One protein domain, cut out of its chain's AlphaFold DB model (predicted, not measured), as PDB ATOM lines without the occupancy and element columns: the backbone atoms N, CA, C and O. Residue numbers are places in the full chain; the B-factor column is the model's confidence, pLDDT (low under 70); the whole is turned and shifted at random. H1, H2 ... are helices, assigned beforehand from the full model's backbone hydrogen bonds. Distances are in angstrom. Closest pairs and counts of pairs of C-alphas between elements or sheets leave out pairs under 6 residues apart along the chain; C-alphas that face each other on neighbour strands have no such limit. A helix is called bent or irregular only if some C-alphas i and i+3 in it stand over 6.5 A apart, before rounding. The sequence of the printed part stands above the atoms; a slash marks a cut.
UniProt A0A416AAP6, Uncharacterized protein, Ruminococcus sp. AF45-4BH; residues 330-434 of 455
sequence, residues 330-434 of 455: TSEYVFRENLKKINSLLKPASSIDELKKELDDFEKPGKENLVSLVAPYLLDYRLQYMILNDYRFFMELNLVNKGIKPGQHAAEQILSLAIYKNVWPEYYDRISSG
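Overview. This is residues 330 to 434 of the 455 residues of an uncharacterized protein of Ruminococcus sp. AF45-4BH (UniProt A0A416AAP6). Two helical hairpins, H1 with H2 and H4 with H5, stand together as a four-helix bundle, with H1 and H4 side by side and the contact between H2 and H5 confined to the first residues of H5. The short helix H3 packs on the first part of H1, and H6 turns off at a corner after H5, farthest from the mean of the C-alphas. The printed part has 105 residues with six named helices, H1 to H6 in order, and no named strand; the class is all helix. It is compact, with a radius of gyration of the C-alphas of 13.4 A and spans of 37 by 34 by 22 A.

Arrangement. H1, residues 330 to 349, and H2, residues 353 to 362, form a hairpin; they touch, closest at the C-alphas of Lys 347 and Lys 356, 5.7 A apart, at a shallow tilt of 16 degrees, opposite ways. H3, residues 370 to 377, touches residues 330 to 336 of H1 alone, with the C-alphas of Glu 332 and Ala 375 closest at 4.7 A. H4, residues 381 to 400, touches H1 at a shallow tilt of 20 degrees, the same way, with the C-alphas of Phe 335 and Gln 384 closest at 6.5 A. H4 and H5, residues 410 to 423, form a hairpin at a steep tilt of 39 degrees, opposite ways; their closest C-alphas, Ile 387 and Ala 418, are 5.2 A apart. H5 touches H2 with residues 410 to 412 alone, the C-alphas of Glu 358 and Ala 411 being closest at 6.7 A. H1, H2, H4 and H5 are an up and down bundle, each running against the one before it. H1 and H5 are apart, and so are H2 and H4. H6, residues 425 to 432, and H5 touch only at the corner, and only just, with 3 pairs of C-alphas within 8 A; the closest are those of Lys 421 and Tyr 428, 5.4 A apart. Every O i to N i+4 pair is within hydrogen-bond range in H2, H4, H5 and H6; in H1 it is 13 of 16 and in H3 2 of 4.

Along the chain. H1 begins at C-alpha 330, (86.133, -44.565, 68.024), is 29.7 A long and has a kink of 34 degrees near residue 342. H2 is 14.5 A long. H3 is only just irregular, with C-alphas 373 and 376 7.0 A apart. H4 is 28.5 A long and begins at C-alpha 381, (89.926, -49.969, 58.812). H5 is 19.7 A long. H6 ends at C-alpha 432, (99.949, -35.824, 39.591).

Size, cuts and confidence. The two C-alphas farthest apart are those of Thr 330 and Gly 434, at 37.2 A. The printed part has no cut and no long link. The mean pLDDT of the printed part is 89.6, and no printed residue is under 70.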
ATOM      1  N   THR A 330      84.963 -43.688  67.822       86.62
ATOM      2  CA  THR A 330      86.133 -44.565  68.024       86.62
ATOM      3  C   THR A 330      87.202 -44.428  66.941       86.62
ATOM      4  O   THR A 330      88.356 -44.783  67.169       86.62
ATOM      5  N   SER A 331      86.852 -43.882  65.775       90.62
ATOM      6  CA  SER A 331      87.735 -43.770  64.611       90.62
ATOM      7  C   SER A 331      89.017 -43.002  64.910       90.62
ATOM      8  O   SER A 331      90.101 -43.444  64.531       90.62
ATOM      9  N   GLU A 332      88.908 -41.884  65.634       91.88
ATOM     10  CA  GLU A 332      90.066 -41.084  66.032       91.88
ATOM     11  C   GLU A 332      91.006 -41.867  66.946       91.88
ATOM     12  O   GLU A 332      92.214 -41.874  66.721       91.88
ATOM     13  N   TYR A 333      90.450 -42.559  67.943       90.88
ATOM     14  CA  TYR A 333      91.229 -43.387  68.856       90.88
ATOM     15  C   TYR A 333      91.999 -44.473  68.095       90.88
ATOM     16  O   TYR A 333      93.217 -44.572  68.232       90.88
ATOM     17  N   VAL A 334      91.316 -45.227  67.227       90.12
ATOM     18  CA  VAL A 334      91.939 -46.300  66.434       90.12
ATOM     19  C   VAL A 334      93.030 -45.761  65.507       90.12
ATOM     20  O   VAL A 334      94.125 -46.327  65.451       90.12
ATOM     21  N   PHE A 335      92.764 -44.654  64.808       93.44
ATOM     22  CA  PHE A 335      93.742 -44.036  63.915       93.44
ATOM     23  C   PHE A 335      94.990 -43.604  64.686       93.44
ATOM     24  O   PHE A 335      96.113 -43.882  64.269       93.44
ATOM     25  N   ARG A 336      94.796 -42.972  65.846       93.69
ATOM     26  CA  ARG A 336      95.864 -42.442  66.698       93.69
ATOM     27  C   ARG A 336      96.709 -43.546  67.328       93.69
ATOM     28  O   ARG A 336      97.929 -43.425  67.345       93.69
ATOM     29  N   GLU A 337      96.098 -44.637  67.784       92.50
ATOM     30  CA  GLU A 337      96.831 -45.800  68.299       92.50
ATOM     31  C   GLU A 337      97.723 -46.434  67.226       92.50
ATOM     32  O   GLU A 337      98.879 -46.764  67.482       92.50
ATOM     33  N   ASN A 338      97.233 -46.549  65.991       93.06
ATOM     34  CA  ASN A 338      98.046 -47.070  64.893       93.06
ATOM     35  C   ASN A 338      99.104 -46.062  64.416       93.06
ATOM     36  O   ASN A 338     100.221 -46.462  64.083       93.06
ATOM     37  N   LEU A 339      98.804 -44.762  64.458       94.50
ATOM     38  CA  LEU A 339      99.765 -43.701  64.167       94.50
ATOM     39  C   LEU A 339     100.922 -43.685  65.176       94.50
ATOM     40  O   LEU A 339     102.072 -43.594  64.760       94.50
ATOM     41  N   LYS A 340     100.653 -43.875  66.477       94.56
ATOM     42  CA  LYS A 340     101.693 -44.018  67.518       94.56
ATOM     43  C   LYS A 340     102.684 -45.135  67.194       94.56
ATOM     44  O   LYS A 340     103.886 -44.959  67.382       94.56
ATOM     45  N   LYS A 341     102.199 -46.270  66.677       93.56
ATOM     46  CA  LYS A 341     103.056 -47.401  66.274       93.56
ATOM     47  C   LYS A 341     103.969 -47.053  65.094       93.56
ATOM     48  O   LYS A 341     105.077 -47.564  65.023       93.56
ATOM     49  N   ILE A 342     103.524 -46.200  64.169       93.06
ATOM     50  CA  ILE A 342     104.381 -45.687  63.089       93.06
ATOM     51  C   ILE A 342     105.374 -44.670  63.644       93.06
ATOM     52  O   ILE A 342     106.572 -44.755  63.384       93.06
ATOM     53  N   ASN A 343     104.887 -43.707  64.420       94.00
ATOM     54  CA  ASN A 343     105.697 -42.611  64.925       94.00
ATOM     55  C   ASN A 343     106.805 -43.097  65.865       94.00
ATOM     56  O   ASN A 343     107.898 -42.535  65.843       94.00
ATOM     57  N   SER A 344     106.586 -44.171  66.629       92.62
ATOM     58  CA  SER A 344     107.635 -44.797  67.443       92.62
ATOM     59  C   SER A 344     108.813 -45.325  66.611       92.62
ATOM     60  O   SER A 344     109.934 -45.348  67.114       92.62
ATOM     61  N   LEU A 345     108.589 -45.681  65.339       90.81
ATOM     62  CA  LEU A 345     109.633 -46.079  64.389       90.81
ATOM     63  C   LEU A 345     110.271 -44.875  63.680       90.81
ATOM     64  O   LEU A 345     111.462 -44.896  63.379       90.81
ATOM     65  N   LEU A 346     109.502 -43.809  63.433       90.56
ATOM     66  CA  LEU A 346     109.988 -42.599  62.756       90.56
ATOM     67  C   LEU A 346     110.817 -41.687  63.675       90.56
ATOM     68  O   LEU A 346     111.800 -41.095  63.227       90.56
ATOM     69  N   LYS A 347     110.456 -41.569  64.962       91.19
ATOM     70  CA  LYS A 347     111.139 -40.684  65.927       91.19
ATOM     71  C   LYS A 347     112.640 -40.993  66.065       91.19
ATOM     72  O   LYS A 347     113.418 -40.041  66.005       91.19
ATOM     73  N   PRO A 348     113.086 -42.261  66.209       89.00
ATOM     74  CA  PRO A 348     114.513 -42.585  66.288       89.00
ATOM     75  C   PRO A 348     115.274 -42.328  64.982       89.00
ATOM     76  O   PRO A 348     116.473 -42.069  65.018       89.00
ATOM     77  N   ALA A 349     114.592 -42.394  63.834       84.19
ATOM     78  CA  ALA A 349     115.198 -42.189  62.520       84.19
ATOM     79  C   ALA A 349     115.432 -40.703  62.182       84.19
ATOM     80  O   ALA A 349     116.192 -40.392  61.265       84.19
ATOM     81  N   SER A 350     114.794 -39.782  62.911       83.56
ATOM     82  CA  SER A 350     114.921 -38.340  62.703       83.56
ATOM     83  C   SER A 350     115.895 -37.692  63.691       83.56
ATOM     84  O   SER A 350     115.806 -37.884  64.905       83.56
ATOM     85  N   SER A 351     116.784 -36.836  63.185       85.00
ATOM     86  CA  SER A 351     117.610 -35.933  63.997       85.00
ATOM     87  C   SER A 351     116.971 -34.556  64.229       85.00
ATOM     88  O   SER A 351     117.563 -33.725  64.908       85.00
ATOM     89  N   ILE A 352     115.781 -34.299  63.672       86.50
ATOM     90  CA  ILE A 352     115.100 -32.998  63.729       86.50
ATOM     91  C   ILE A 352     114.119 -32.993  64.906       86.50
ATOM     92  O   ILE A 352     113.093 -33.677  64.862       86.50
ATOM     93  N   ASP A 353     114.409 -32.211  65.946       88.25
ATOM     94  CA  ASP A 353     113.589 -32.167  67.167       88.25
ATOM     95  C   ASP A 353     112.198 -31.560  66.940       88.25
ATOM     96  O   ASP A 353     111.214 -32.041  67.499       88.25
ATOM     97  N   GLU A 354     112.084 -30.566  66.055       88.25
ATOM     98  CA  GLU A 354     110.790 -29.995  65.660       88.25
ATOM     99  C   GLU A 354     109.872 -31.040  65.017       88.25
ATOM    100  O   GLU A 354     108.681 -31.072  65.315       88.25
ATOM    101  N   LEU A 355     110.432 -31.943  64.202       89.62
ATOM    102  CA  LEU A 355     109.667 -33.035  63.605       89.62
ATOM    103  C   LEU A 355     109.194 -34.015  64.680       89.62
ATOM    104  O   LEU A 355     108.047 -34.434  64.657       89.62
ATOM    105  N   LYS A 356     110.053 -34.376  65.644       91.38
ATOM    106  CA  LYS A 356     109.655 -35.271  66.747       91.38
ATOM    107  C   LYS A 356     108.495 -34.685  67.547       91.38
ATOM    108  O   LYS A 356     107.550 -35.410  67.843       91.38
ATOM    109  N   LYS A 357     108.549 -33.381  67.827       90.94
ATOM    110  CA  LYS A 357     107.465 -32.659  68.497       90.94
ATOM    111  C   LYS A 357     106.172 -32.693  67.677       90.94
ATOM    112  O   LYS A 357     105.122 -32.989  68.228       90.94
ATOM    113  N   GLU A 358     106.256 -32.468  66.368       90.88
ATOM    114  CA  GLU A 358     105.103 -32.562  65.463       90.88
ATOM    115  C   GLU A 358     104.468 -33.969  65.485       90.88
ATOM    116  O   GLU A 358     103.248 -34.111  65.572       90.88
ATOM    117  N   LEU A 359     105.293 -35.026  65.488       92.25
ATOM    118  CA  LEU A 359     104.822 -36.407  65.631       92.25
ATOM    119  C   LEU A 359     104.141 -36.648  66.988       92.25
ATOM    120  O   LEU A 359     103.093 -37.289  67.028       92.25
ATOM    121  N   ASP A 360     104.708 -36.135  68.086       92.12
ATOM    122  CA  ASP A 360     104.116 -36.221  69.429       92.12
ATOM    123  C   ASP A 360     102.765 -35.493  69.512       92.12
ATOM    124  O   ASP A 360     101.845 -35.956  70.196       92.12
ATOM    125  N   ASP A 361     102.626 -34.366  68.814       90.50
ATOM    126  CA  ASP A 361     101.388 -33.591  68.779       90.50
ATOM    127  C   ASP A 361     100.271 -34.393  68.087       90.50
ATOM    128  O   ASP A 361      99.149 -34.455  68.595       90.50
ATOM    129  N   PHE A 362     100.568 -35.126  67.007       90.00
ATOM    130  CA  PHE A 362      99.621 -36.050  66.357       90.00
ATOM    131  C   PHE A 362      99.203 -37.251  67.205       90.00
ATOM    132  O   PHE A 362      98.171 -37.867  66.935       90.00
ATOM    133  N   GLU A 363      99.930 -37.572  68.267       91.38
ATOM    134  CA  GLU A 363      99.589 -38.675  69.168       91.38
ATOM    135  C   GLU A 363      98.618 -38.264  70.282       91.38
ATOM    136  O   GLU A 363      98.137 -39.134  71.012       91.38
ATOM    137  N   LYS A 364      98.295 -36.965  70.400       90.12
ATOM    138  CA  LYS A 364      97.431 -36.407  71.452       90.12
ATOM    139  C   LYS A 364      96.190 -35.693  70.894       90.12
ATOM    140  O   LYS A 364      96.288 -34.980  69.890       90.12
ATOM    141  N   PRO A 365      95.011 -35.859  71.521       85.19
ATOM    142  CA  PRO A 365      93.800 -35.158  71.104       85.19
ATOM    143  C   PRO A 365      93.983 -33.641  71.201       85.19
ATOM    144  O   PRO A 365      94.489 -33.126  72.196       85.19
ATOM    145  N   GLY A 366      93.558 -32.926  70.160       83.88
ATOM    146  CA  GLY A 366      93.680 -31.470  70.070       83.88
ATOM    147  C   GLY A 366      92.697 -30.885  69.060       83.88
ATOM    148  O   GLY A 366      92.527 -31.448  67.982       83.88
ATOM    149  N   LYS A 367      92.040 -29.769  69.400       75.69
ATOM    150  CA  LYS A 367      90.947 -29.174  68.600       75.69
ATOM    151  C   LYS A 367      91.347 -28.786  67.173       75.69
ATOM    152  O   LYS A 367      90.523 -28.893  66.275       75.69
ATOM    153  N   GLU A 368      92.585 -28.340  66.985       81.00
ATOM    154  CA  GLU A 368      93.115 -27.876  65.692       81.00
ATOM    155  C   GLU A 368      94.060 -28.898  65.047       81.00
ATOM    156  O   GLU A 368      94.628 -28.654  63.991       81.00
ATOM    157  N   ASN A 369      94.224 -30.067  65.668       87.69
ATOM    158  CA  ASN A 369      95.084 -31.121  65.155       87.69
ATOM    159  C   ASN A 369      94.420 -31.808  63.952       87.69
ATOM    160  O   ASN A 369      93.276 -32.262  64.053       87.69
ATOM    161  N   LEU A 370      95.166 -31.948  62.851       91.19
ATOM    162  CA  LEU A 370      94.749 -32.649  61.633       91.19
ATOM    163  C   LEU A 370      94.090 -34.010  61.915       91.19
ATOM    164  O   LEU A 370      93.045 -34.322  61.342       91.19
ATOM    165  N   VAL A 371      94.663 -34.807  62.823       92.88
ATOM    166  CA  VAL A 371      94.140 -36.131  63.191       92.88
ATOM    167  C   VAL A 371      92.740 -36.011  63.786       92.88
ATOM    168  O   VAL A 371      91.844 -36.732  63.360       92.88
ATOM    169  N   SER A 372      92.515 -35.077  64.712       91.62
ATOM    170  CA  SER A 372      91.200 -34.897  65.347       91.62
ATOM    171  C   SER A 372      90.154 -34.335  64.375       91.62
ATOM    172  O   SER A 372      88.962 -34.587  64.527       91.62
ATOM    173  N   LEU A 373      90.585 -33.574  63.364       91.75
ATOM    174  CA  LEU A 373      89.698 -33.019  62.339       91.75
ATOM    175  C   LEU A 373      89.276 -34.065  61.301       91.75
ATOM    176  O   LEU A 373      88.135 -34.044  60.843       91.75
ATOM    177  N   VAL A 374      90.183 -34.967  60.917       92.69
ATOM    178  CA  VAL A 374      89.954 -35.898  59.803       92.69
ATOM    179  C   VAL A 374      89.551 -37.292  60.270       92.69
ATOM    180  O   VAL A 374      88.637 -37.884  59.694       92.69
ATOM    181  N   ALA A 375      90.197 -37.831  61.306       92.69
ATOM    182  CA  ALA A 375      90.017 -39.226  61.697       92.69
ATOM    183  C   ALA A 375      88.560 -39.607  62.021       92.69
ATOM    184  O   ALA A 375      88.165 -40.693  61.598       92.69
ATOM    185  N   PRO A 376      87.702 -38.757  62.632       92.31
ATOM    186  CA  PRO A 376      86.278 -39.066  62.825       92.31
ATOM    187  C   PRO A 376      85.494 -39.401  61.544       92.31
ATOM    188  O   PRO A 376      84.417 -39.993  61.621       92.31
ATOM    189  N   TYR A 377      86.013 -39.043  60.365       92.25
ATOM    190  CA  TYR A 377      85.396 -39.320  59.065       92.25
ATOM    191  C   TYR A 377      85.987 -40.547  58.350       92.25
ATOM    192  O   TYR A 377      85.433 -40.996  57.348       92.25
ATOM    193  N   LEU A 378      87.079 -41.124  58.863       91.88
ATOM    194  CA  LEU A 378      87.744 -42.300  58.294       91.88
ATOM    195  C   LEU A 378      87.153 -43.598  58.859       91.88
ATOM    196  O   LEU A 378      87.786 -44.296  59.644       91.88
ATOM    197  N   LEU A 379      85.924 -43.919  58.458       87.19
ATOM    198  CA  LEU A 379      85.104 -44.964  59.091       87.19
ATOM    199  C   LEU A 379      85.421 -46.415  58.675       87.19
ATOM    200  O   LEU A 379      84.642 -47.318  58.965       87.19
ATOM    201  N   ASP A 380      86.542 -46.652  57.994       84.44
ATOM    202  CA  ASP A 380      86.922 -47.964  57.461       84.44
ATOM    203  C   ASP A 380      88.377 -48.301  57.834       84.44
ATOM    204  O   ASP A 380      89.291 -47.507  57.594       84.44
ATOM    205  N   TYR A 381      88.595 -49.494  58.405       83.62
ATOM    206  CA  TYR A 381      89.926 -49.969  58.812       83.62
ATOM    207  C   TYR A 381      90.915 -50.023  57.642       83.62
ATOM    208  O   TYR A 381      92.064 -49.614  57.797       83.62
ATOM    209  N   ARG A 382      90.491 -50.503  56.464       87.25
ATOM    210  CA  ARG A 382      91.352 -50.591  55.276       87.25
ATOM    211  C   ARG A 382      91.747 -49.203  54.802       87.25
ATOM    212  O   ARG A 382      92.914 -49.007  54.484       87.25
ATOM    213  N   LEU A 383      90.820 -48.244  54.804       91.00
ATOM    214  CA  LEU A 383      91.135 -46.858  54.448       91.00
ATOM    215  C   LEU A 383      92.166 -46.255  55.413       91.00
ATOM    216  O   LEU A 383      93.165 -45.695  54.964       91.00
ATOM    217  N   GLN A 384      91.968 -46.410  56.728       92.38
ATOM    218  CA  GLN A 384      92.941 -45.934  57.717       92.38
ATOM    219  C   GLN A 384      94.314 -46.593  57.529       92.38
ATOM    220  O   GLN A 384      95.329 -45.902  57.521       92.38
ATOM    221  N   TYR A 385      94.359 -47.911  57.324       92.44
ATOM    222  CA  TYR A 385      95.602 -48.648  57.092       92.44
ATOM    223  C   TYR A 385      96.304 -48.227  55.802       92.44
ATOM    224  O   TYR A 385      97.522 -48.067  55.808       92.44
ATOM    225  N   MET A 386      95.564 -47.988  54.717       94.56
ATOM    226  CA  MET A 386      96.123 -47.444  53.476       94.56
ATOM    227  C   MET A 386      96.774 -46.079  53.707       94.56
ATOM    228  O   MET A 386      97.930 -45.890  53.332       94.56
ATOM    229  N   ILE A 387      96.074 -45.169  54.392       96.56
ATOM    230  CA  ILE A 387      96.588 -43.834  54.731       96.56
ATOM    231  C   ILE A 387      97.856 -43.935  55.579       96.56
ATOM    232  O   ILE A 387      98.845 -43.275  55.281       96.56
ATOM    233  N   LEU A 388      97.844 -44.761  56.623       95.88
ATOM    234  CA  LEU A 388      98.965 -44.914  57.547       95.88
ATOM    235  C   LEU A 388     100.183 -45.573  56.882       95.88
ATOM    236  O   LEU A 388     101.313 -45.136  57.102       95.88
ATOM    237  N   ASN A 389      99.967 -46.577  56.028       95.62
ATOM    238  CA  ASN A 389     101.034 -47.191  55.236       95.62
ATOM    239  C   ASN A 389     101.664 -46.179  54.263       95.62
ATOM    240  O   ASN A 389     102.889 -46.072  54.209       95.62
ATOM    241  N   ASP A 390     100.843 -45.414  53.533       95.75
ATOM    242  CA  ASP A 390     101.316 -44.360  52.629       95.75
ATOM    243  C   ASP A 390     102.055 -43.253  53.392       95.75
ATOM    244  O   ASP A 390     103.128 -42.829  52.973       95.75
ATOM    245  N   TYR A 391     101.517 -42.823  54.537       96.25
ATOM    246  CA  TYR A 391     102.141 -41.831  55.409       96.25
ATOM    247  C   TYR A 391     103.538 -42.276  55.845       96.25
ATOM    248  O   TYR A 391     104.506 -41.546  55.632       96.25
ATOM    249  N   ARG A 392     103.666 -43.494  56.388       94.62
ATOM    250  CA  ARG A 392     104.963 -44.057  56.786       94.62
ATOM    251  C   ARG A 392     105.934 -44.085  55.606       94.62
ATOM    252  O   ARG A 392     107.062 -43.618  55.736       94.62
ATOM    253  N   PHE A 393     105.490 -44.604  54.462       93.94
ATOM    254  CA  PHE A 393     106.317 -44.706  53.261       93.94
ATOM    255  C   PHE A 393     106.822 -43.334  52.792       93.94
ATOM    256  O   PHE A 393     108.016 -43.155  52.545       93.94
ATOM    257  N   PHE A 394     105.938 -42.338  52.719       94.00
ATOM    258  CA  PHE A 394     106.307 -40.979  52.331       94.00
ATOM    259  C   PHE A 394     107.240 -40.312  53.346       94.00
ATOM    260  O   PHE A 394     108.176 -39.620  52.939       94.00
ATOM    261  N   MET A 395     107.031 -40.530  54.645       93.00
ATOM    262  CA  MET A 395     107.920 -40.031  55.697       93.00
ATOM    263  C   MET A 395     109.331 -40.609  55.562       93.00
ATOM    264  O   MET A 395     110.302 -39.853  55.548       93.00
ATOM    265  N   GLU A 396     109.457 -41.928  55.401       91.44
ATOM    266  CA  GLU A 396     110.753 -42.601  55.251       91.44
ATOM    267  C   GLU A 396     111.507 -42.116  54.003       91.44
ATOM    268  O   GLU A 396     112.691 -41.788  54.089       91.44
ATOM    269  N   LEU A 397     110.822 -41.972  52.861       90.25
ATOM    270  CA  LEU A 397     111.427 -41.415  51.645       90.25
ATOM    271  C   LEU A 397     111.949 -39.986  51.850       90.25
ATOM    272  O   LEU A 397     113.044 -39.654  51.389       90.25
ATOM    273  N   ASN A 398     111.186 -39.135  52.537       89.62
ATOM    274  CA  ASN A 398     111.589 -37.752  52.790       89.62
ATOM    275  C   ASN A 398     112.739 -37.648  53.802       89.62
ATOM    276  O   ASN A 398     113.597 -36.777  53.649       89.62
ATOM    277  N   LEU A 399     112.807 -38.546  54.791       87.56
ATOM    278  CA  LEU A 399     113.935 -38.634  55.723       87.56
ATOM    279  C   LEU A 399     115.226 -39.051  55.002       87.56
ATOM    280  O   LEU A 399     116.256 -38.397  55.165       87.56
ATOM    281  N   VAL A 400     115.166 -40.082  54.148       87.44
ATOM    282  CA  VAL A 400     116.326 -40.565  53.375       87.44
ATOM    283  C   VAL A 400     116.833 -39.503  52.396       87.44
ATOM    284  O   VAL A 400     118.034 -39.244  52.326       87.44
ATOM    285  N   ASN A 401     115.924 -38.837  51.682       88.25
ATOM    286  CA  ASN A 401     116.277 -37.822  50.687       88.25
ATOM    287  C   ASN A 401     116.608 -36.448  51.293       88.25
ATOM    288  O   ASN A 401     116.868 -35.507  50.544       88.25
ATOM    289  N   LYS A 402     116.589 -36.307  52.629       81.19
ATOM    290  CA  LYS A 402     116.736 -35.020  53.336       81.19
ATOM    291  C   LYS A 402     115.753 -33.951  52.828       81.19
ATOM    292  O   LYS A 402     116.083 -32.769  52.755       81.19
ATOM    293  N   GLY A 403     114.544 -34.381  52.463       77.44
ATOM    294  CA  GLY A 403     113.465 -33.517  51.980       77.44
ATOM    295  C   GLY A 403     112.788 -32.712  53.092       77.44
ATOM    296  O   GLY A 403     112.160 -31.696  52.811       77.44
ATOM    297  N   ILE A 404     112.946 -33.132  54.353       82.00
ATOM    298  CA  ILE A 404     112.354 -32.462  55.516       82.00
ATOM    299  C   ILE A 404     113.246 -31.307  55.969       82.00
ATOM    300  O   ILE A 404     114.398 -31.512  56.357       82.00
ATOM    301  N   LYS A 405     112.690 -30.094  55.966       80.00
ATOM    302  CA  LYS A 405     113.315 -28.903  56.550       80.00
ATOM    303  C   LYS A 405     112.622 -28.537  57.872       80.00
ATOM    304  O   LYS A 405     111.403 -28.695  57.960       80.00
ATOM    305  N   PRO A 406     113.365 -28.026  58.873       76.38
ATOM    306  CA  PRO A 406     112.775 -27.475  60.093       76.38
ATOM    307  C   PRO A 406     111.720 -26.397  59.782       76.38
ATOM    308  O   PRO A 406     111.848 -25.663  58.799       76.38
ATOM    309  N   GLY A 407     110.674 -26.323  60.604       73.69
ATOM    310  CA  GLY A 407     109.642 -25.285  60.564       73.69
ATOM    311  C   GLY A 407     108.589 -25.410  59.459       73.69
ATOM    312  O   GLY A 407     107.816 -24.478  59.268       73.69
ATOM    313  N   GLN A 408     108.542 -26.518  58.710       80.19
ATOM    314  CA  GLN A 408     107.621 -26.670  57.570       80.19
ATOM    315  C   GLN A 408     106.356 -27.491  57.851       80.19
ATOM    316  O   GLN A 408     105.589 -27.706  56.918       80.19
ATOM    317  N   HIS A 409     106.116 -27.943  59.087       86.25
ATOM    318  CA  HIS A 409     105.011 -28.867  59.396       86.25
ATOM    319  C   HIS A 409     104.989 -30.062  58.424       86.25
ATOM    320  O   HIS A 409     104.004 -30.352  57.741       86.25
ATOM    321  N   ALA A 410     106.159 -30.686  58.252       89.69
ATOM    322  CA  ALA A 410     106.365 -31.685  57.212       89.69
ATOM    323  C   ALA A 410     105.543 -32.948  57.478       89.69
ATOM    324  O   ALA A 410     105.038 -33.552  56.529       89.69
ATOM    325  N   ALA A 411     105.373 -33.339  58.747       91.88
ATOM    326  CA  ALA A 411     104.539 -34.486  59.078       91.88
ATOM    327  C   ALA A 411     103.070 -34.210  58.725       91.88
ATOM    328  O   ALA A 411     102.411 -35.090  58.175       91.88
ATOM    329  N   GLU A 412     102.572 -32.999  58.977       93.31
ATOM    330  CA  GLU A 412     101.214 -32.571  58.647       93.31
ATOM    331  C   GLU A 412     100.969 -32.575  57.146       93.31
ATOM    332  O   GLU A 412      99.966 -33.119  56.683       93.31
ATOM    333  N   GLN A 413     101.907 -32.029  56.369       93.25
ATOM    334  CA  GLN A 413     101.818 -32.010  54.910       93.25
ATOM    335  C   GLN A 413     101.817 -33.424  54.325       93.25
ATOM    336  O   GLN A 413     100.998 -33.740  53.459       93.25
ATOM    337  N   ILE A 414     102.705 -34.295  54.812       94.56
ATOM    338  CA  ILE A 414     102.824 -35.672  54.325       94.56
ATOM    339  C   ILE A 414     101.601 -36.503  54.734       94.56
ATOM    340  O   ILE A 414     101.074 -37.258  53.914       94.56
ATOM    341  N   LEU A 415     101.102 -36.338  55.963       96.00
ATOM    342  CA  LEU A 415      99.877 -36.995  56.420       96.00
ATOM    343  C   LEU A 415      98.661 -36.513  55.624       96.00
ATOM    344  O   LEU A 415      97.868 -37.331  55.160       96.00
ATOM    345  N   SER A 416      98.554 -35.206  55.387       95.19
ATOM    346  CA  SER A 416      97.510 -34.615  54.544       95.19
ATOM    347  C   SER A 416      97.546 -35.173  53.124       95.19
ATOM    348  O   SER A 416      96.502 -35.507  52.568       95.19
ATOM    349  N   LEU A 417      98.740 -35.331  52.541       94.56
ATOM    350  CA  LEU A 417      98.915 -35.924  51.217       94.56
ATOM    351  C   LEU A 417      98.476 -37.393  51.186       94.56
ATOM    352  O   LEU A 417      97.776 -37.800  50.259       94.56
ATOM    353  N   ALA A 418      98.858 -38.178  52.197       96.56
ATOM    354  CA  ALA A 418      98.462 -39.577  52.317       96.56
ATOM    355  C   ALA A 418      96.941 -39.724  52.471       96.56
ATOM    356  O   ALA A 418      96.328 -40.543  51.785       96.56
ATOM    357  N   ILE A 419      96.312 -38.890  53.304       96.19
ATOM    358  CA  ILE A 419      94.850 -38.812  53.430       96.19
ATOM    359  C   ILE A 419      94.232 -38.477  52.073       96.19
ATOM    360  O   ILE A 419      93.373 -39.209  51.583       96.19
ATOM    361  N   TYR A 420      94.691 -37.401  51.435       94.25
ATOM    362  CA  TYR A 420      94.129 -36.912  50.184       94.25
ATOM    363  C   TYR A 420      94.208 -37.951  49.057       94.25
ATOM    364  O   TYR A 420      93.211 -38.208  48.382       94.25
ATOM    365  N   LYS A 421      95.367 -38.603  48.901       95.00
ATOM    366  CA  LYS A 421      95.595 -39.664  47.912       95.00
ATOM    367  C   LYS A 421      94.623 -40.835  48.076       95.00
ATOM    368  O   LYS A 421      94.155 -41.368  47.076       95.00
ATOM    369  N   ASN A 422      94.325 -41.238  49.312       95.12
ATOM    370  CA  ASN A 422      93.503 -42.421  49.580       95.12
ATOM    371  C   ASN A 422      92.002 -42.121  49.637       95.12
ATOM    372  O   ASN A 422      91.203 -42.957  49.230       95.12
ATOM    373  N   VAL A 423      91.607 -40.934  50.106       94.31
ATOM    374  CA  VAL A 423      90.196 -40.518  50.143       94.31
ATOM    375  C   VAL A 423      89.711 -40.080  48.755       94.31
ATOM    376  O   VAL A 423      88.571 -40.359  48.388       94.31
ATOM    377  N   TRP A 424      90.571 -39.440  47.954       93.12
ATOM    378  CA  TRP A 424      90.238 -38.939  46.615       93.12
ATOM    379  C   TRP A 424      91.262 -39.368  45.545       93.12
ATOM    380  O   TRP A 424      91.896 -38.513  44.915       93.12
ATOM    381  N   PRO A 425      91.404 -40.679  45.272       91.69
ATOM    382  CA  PRO A 425      92.434 -41.200  44.369       91.69
ATOM    383  C   PRO A 425      92.320 -40.661  42.937       91.69
ATOM    384  O   PRO A 425      93.331 -40.315  42.330       91.69
ATOM    385  N   GLU A 426      91.102 -40.505  42.409       88.94
ATOM    386  CA  GLU A 426      90.891 -39.934  41.070       88.94
ATOM    387  C   GLU A 426      91.363 -38.480  40.968       88.94
ATOM    388  O   GLU A 426      91.925 -38.065  39.953       88.94
ATOM    389  N   TYR A 427      91.126 -37.681  42.009       87.12
ATOM    390  CA  TYR A 427      91.554 -36.285  42.022       87.12
ATOM    391  C   TYR A 427      93.063 -36.172  42.219       87.12
ATOM    392  O   TYR A 427      93.692 -35.304  41.615       87.12
ATOM    393  N   TYR A 428      93.655 -37.060  43.018       89.25
ATOM    394  CA  TYR A 428      95.101 -37.174  43.142       89.25
ATOM    395  C   TYR A 428      95.767 -37.506  41.800       89.25
ATOM    396  O   TYR A 428      96.700 -36.802  41.413       89.25
ATOM    397  N   ASP A 429      95.250 -38.491  41.051       87.69
ATOM    398  CA  ASP A 429      95.765 -38.846  39.716       87.69
ATOM    399  C   ASP A 429      95.728 -37.659  38.745       87.69
ATOM    400  O   ASP A 429      96.682 -37.396  38.012       87.69
ATOM    401  N   ARG A 430      94.646 -36.873  38.759       84.56
ATOM    402  CA  ARG A 430      94.520 -35.693  37.887       84.56
ATOM    403  C   ARG A 430      95.566 -34.621  38.177       84.56
ATOM    404  O   ARG A 430      96.045 -33.990  37.236       84.56
ATOM    405  N   ILE A 431      95.923 -34.404  39.442       82.75
ATOM    406  CA  ILE A 431      96.966 -33.434  39.813       82.75
ATOM    407  C   ILE A 431      98.340 -33.974  39.439       82.75
ATOM    408  O   ILE A 431      99.119 -33.265  38.808       82.75
ATOM    409  N   SER A 432      98.632 -35.222  39.807       80.38
ATOM    410  CA  SER A 432      99.949 -35.824  39.591       80.38
ATOM    411  C   SER A 432     100.270 -35.995  38.104       80.38
ATOM    412  O   SER A 432     101.411 -35.798  37.695       80.38
ATOM    413  N   SER A 433      99.260 -36.272  37.273       80.31
ATOM    414  CA  SER A 433      99.383 -36.335  35.811       80.31
ATOM    415  C   SER A 433      99.369 -34.965  35.114       80.31
ATOM    416  O   SER A 433      99.403 -34.905  33.886       80.31
ATOM    417  N   GLY A 434      99.287 -33.857  35.865       72.50
ATOM    418  CA  GLY A 434      99.225 -32.499  35.315       72.50
ATOM    419  C   GLY A 434      97.925 -32.177  34.566       72.50
ATOM    420  O   GLY A 434      97.842 -31.161  33.879       72.50
TER     421      GLY A 434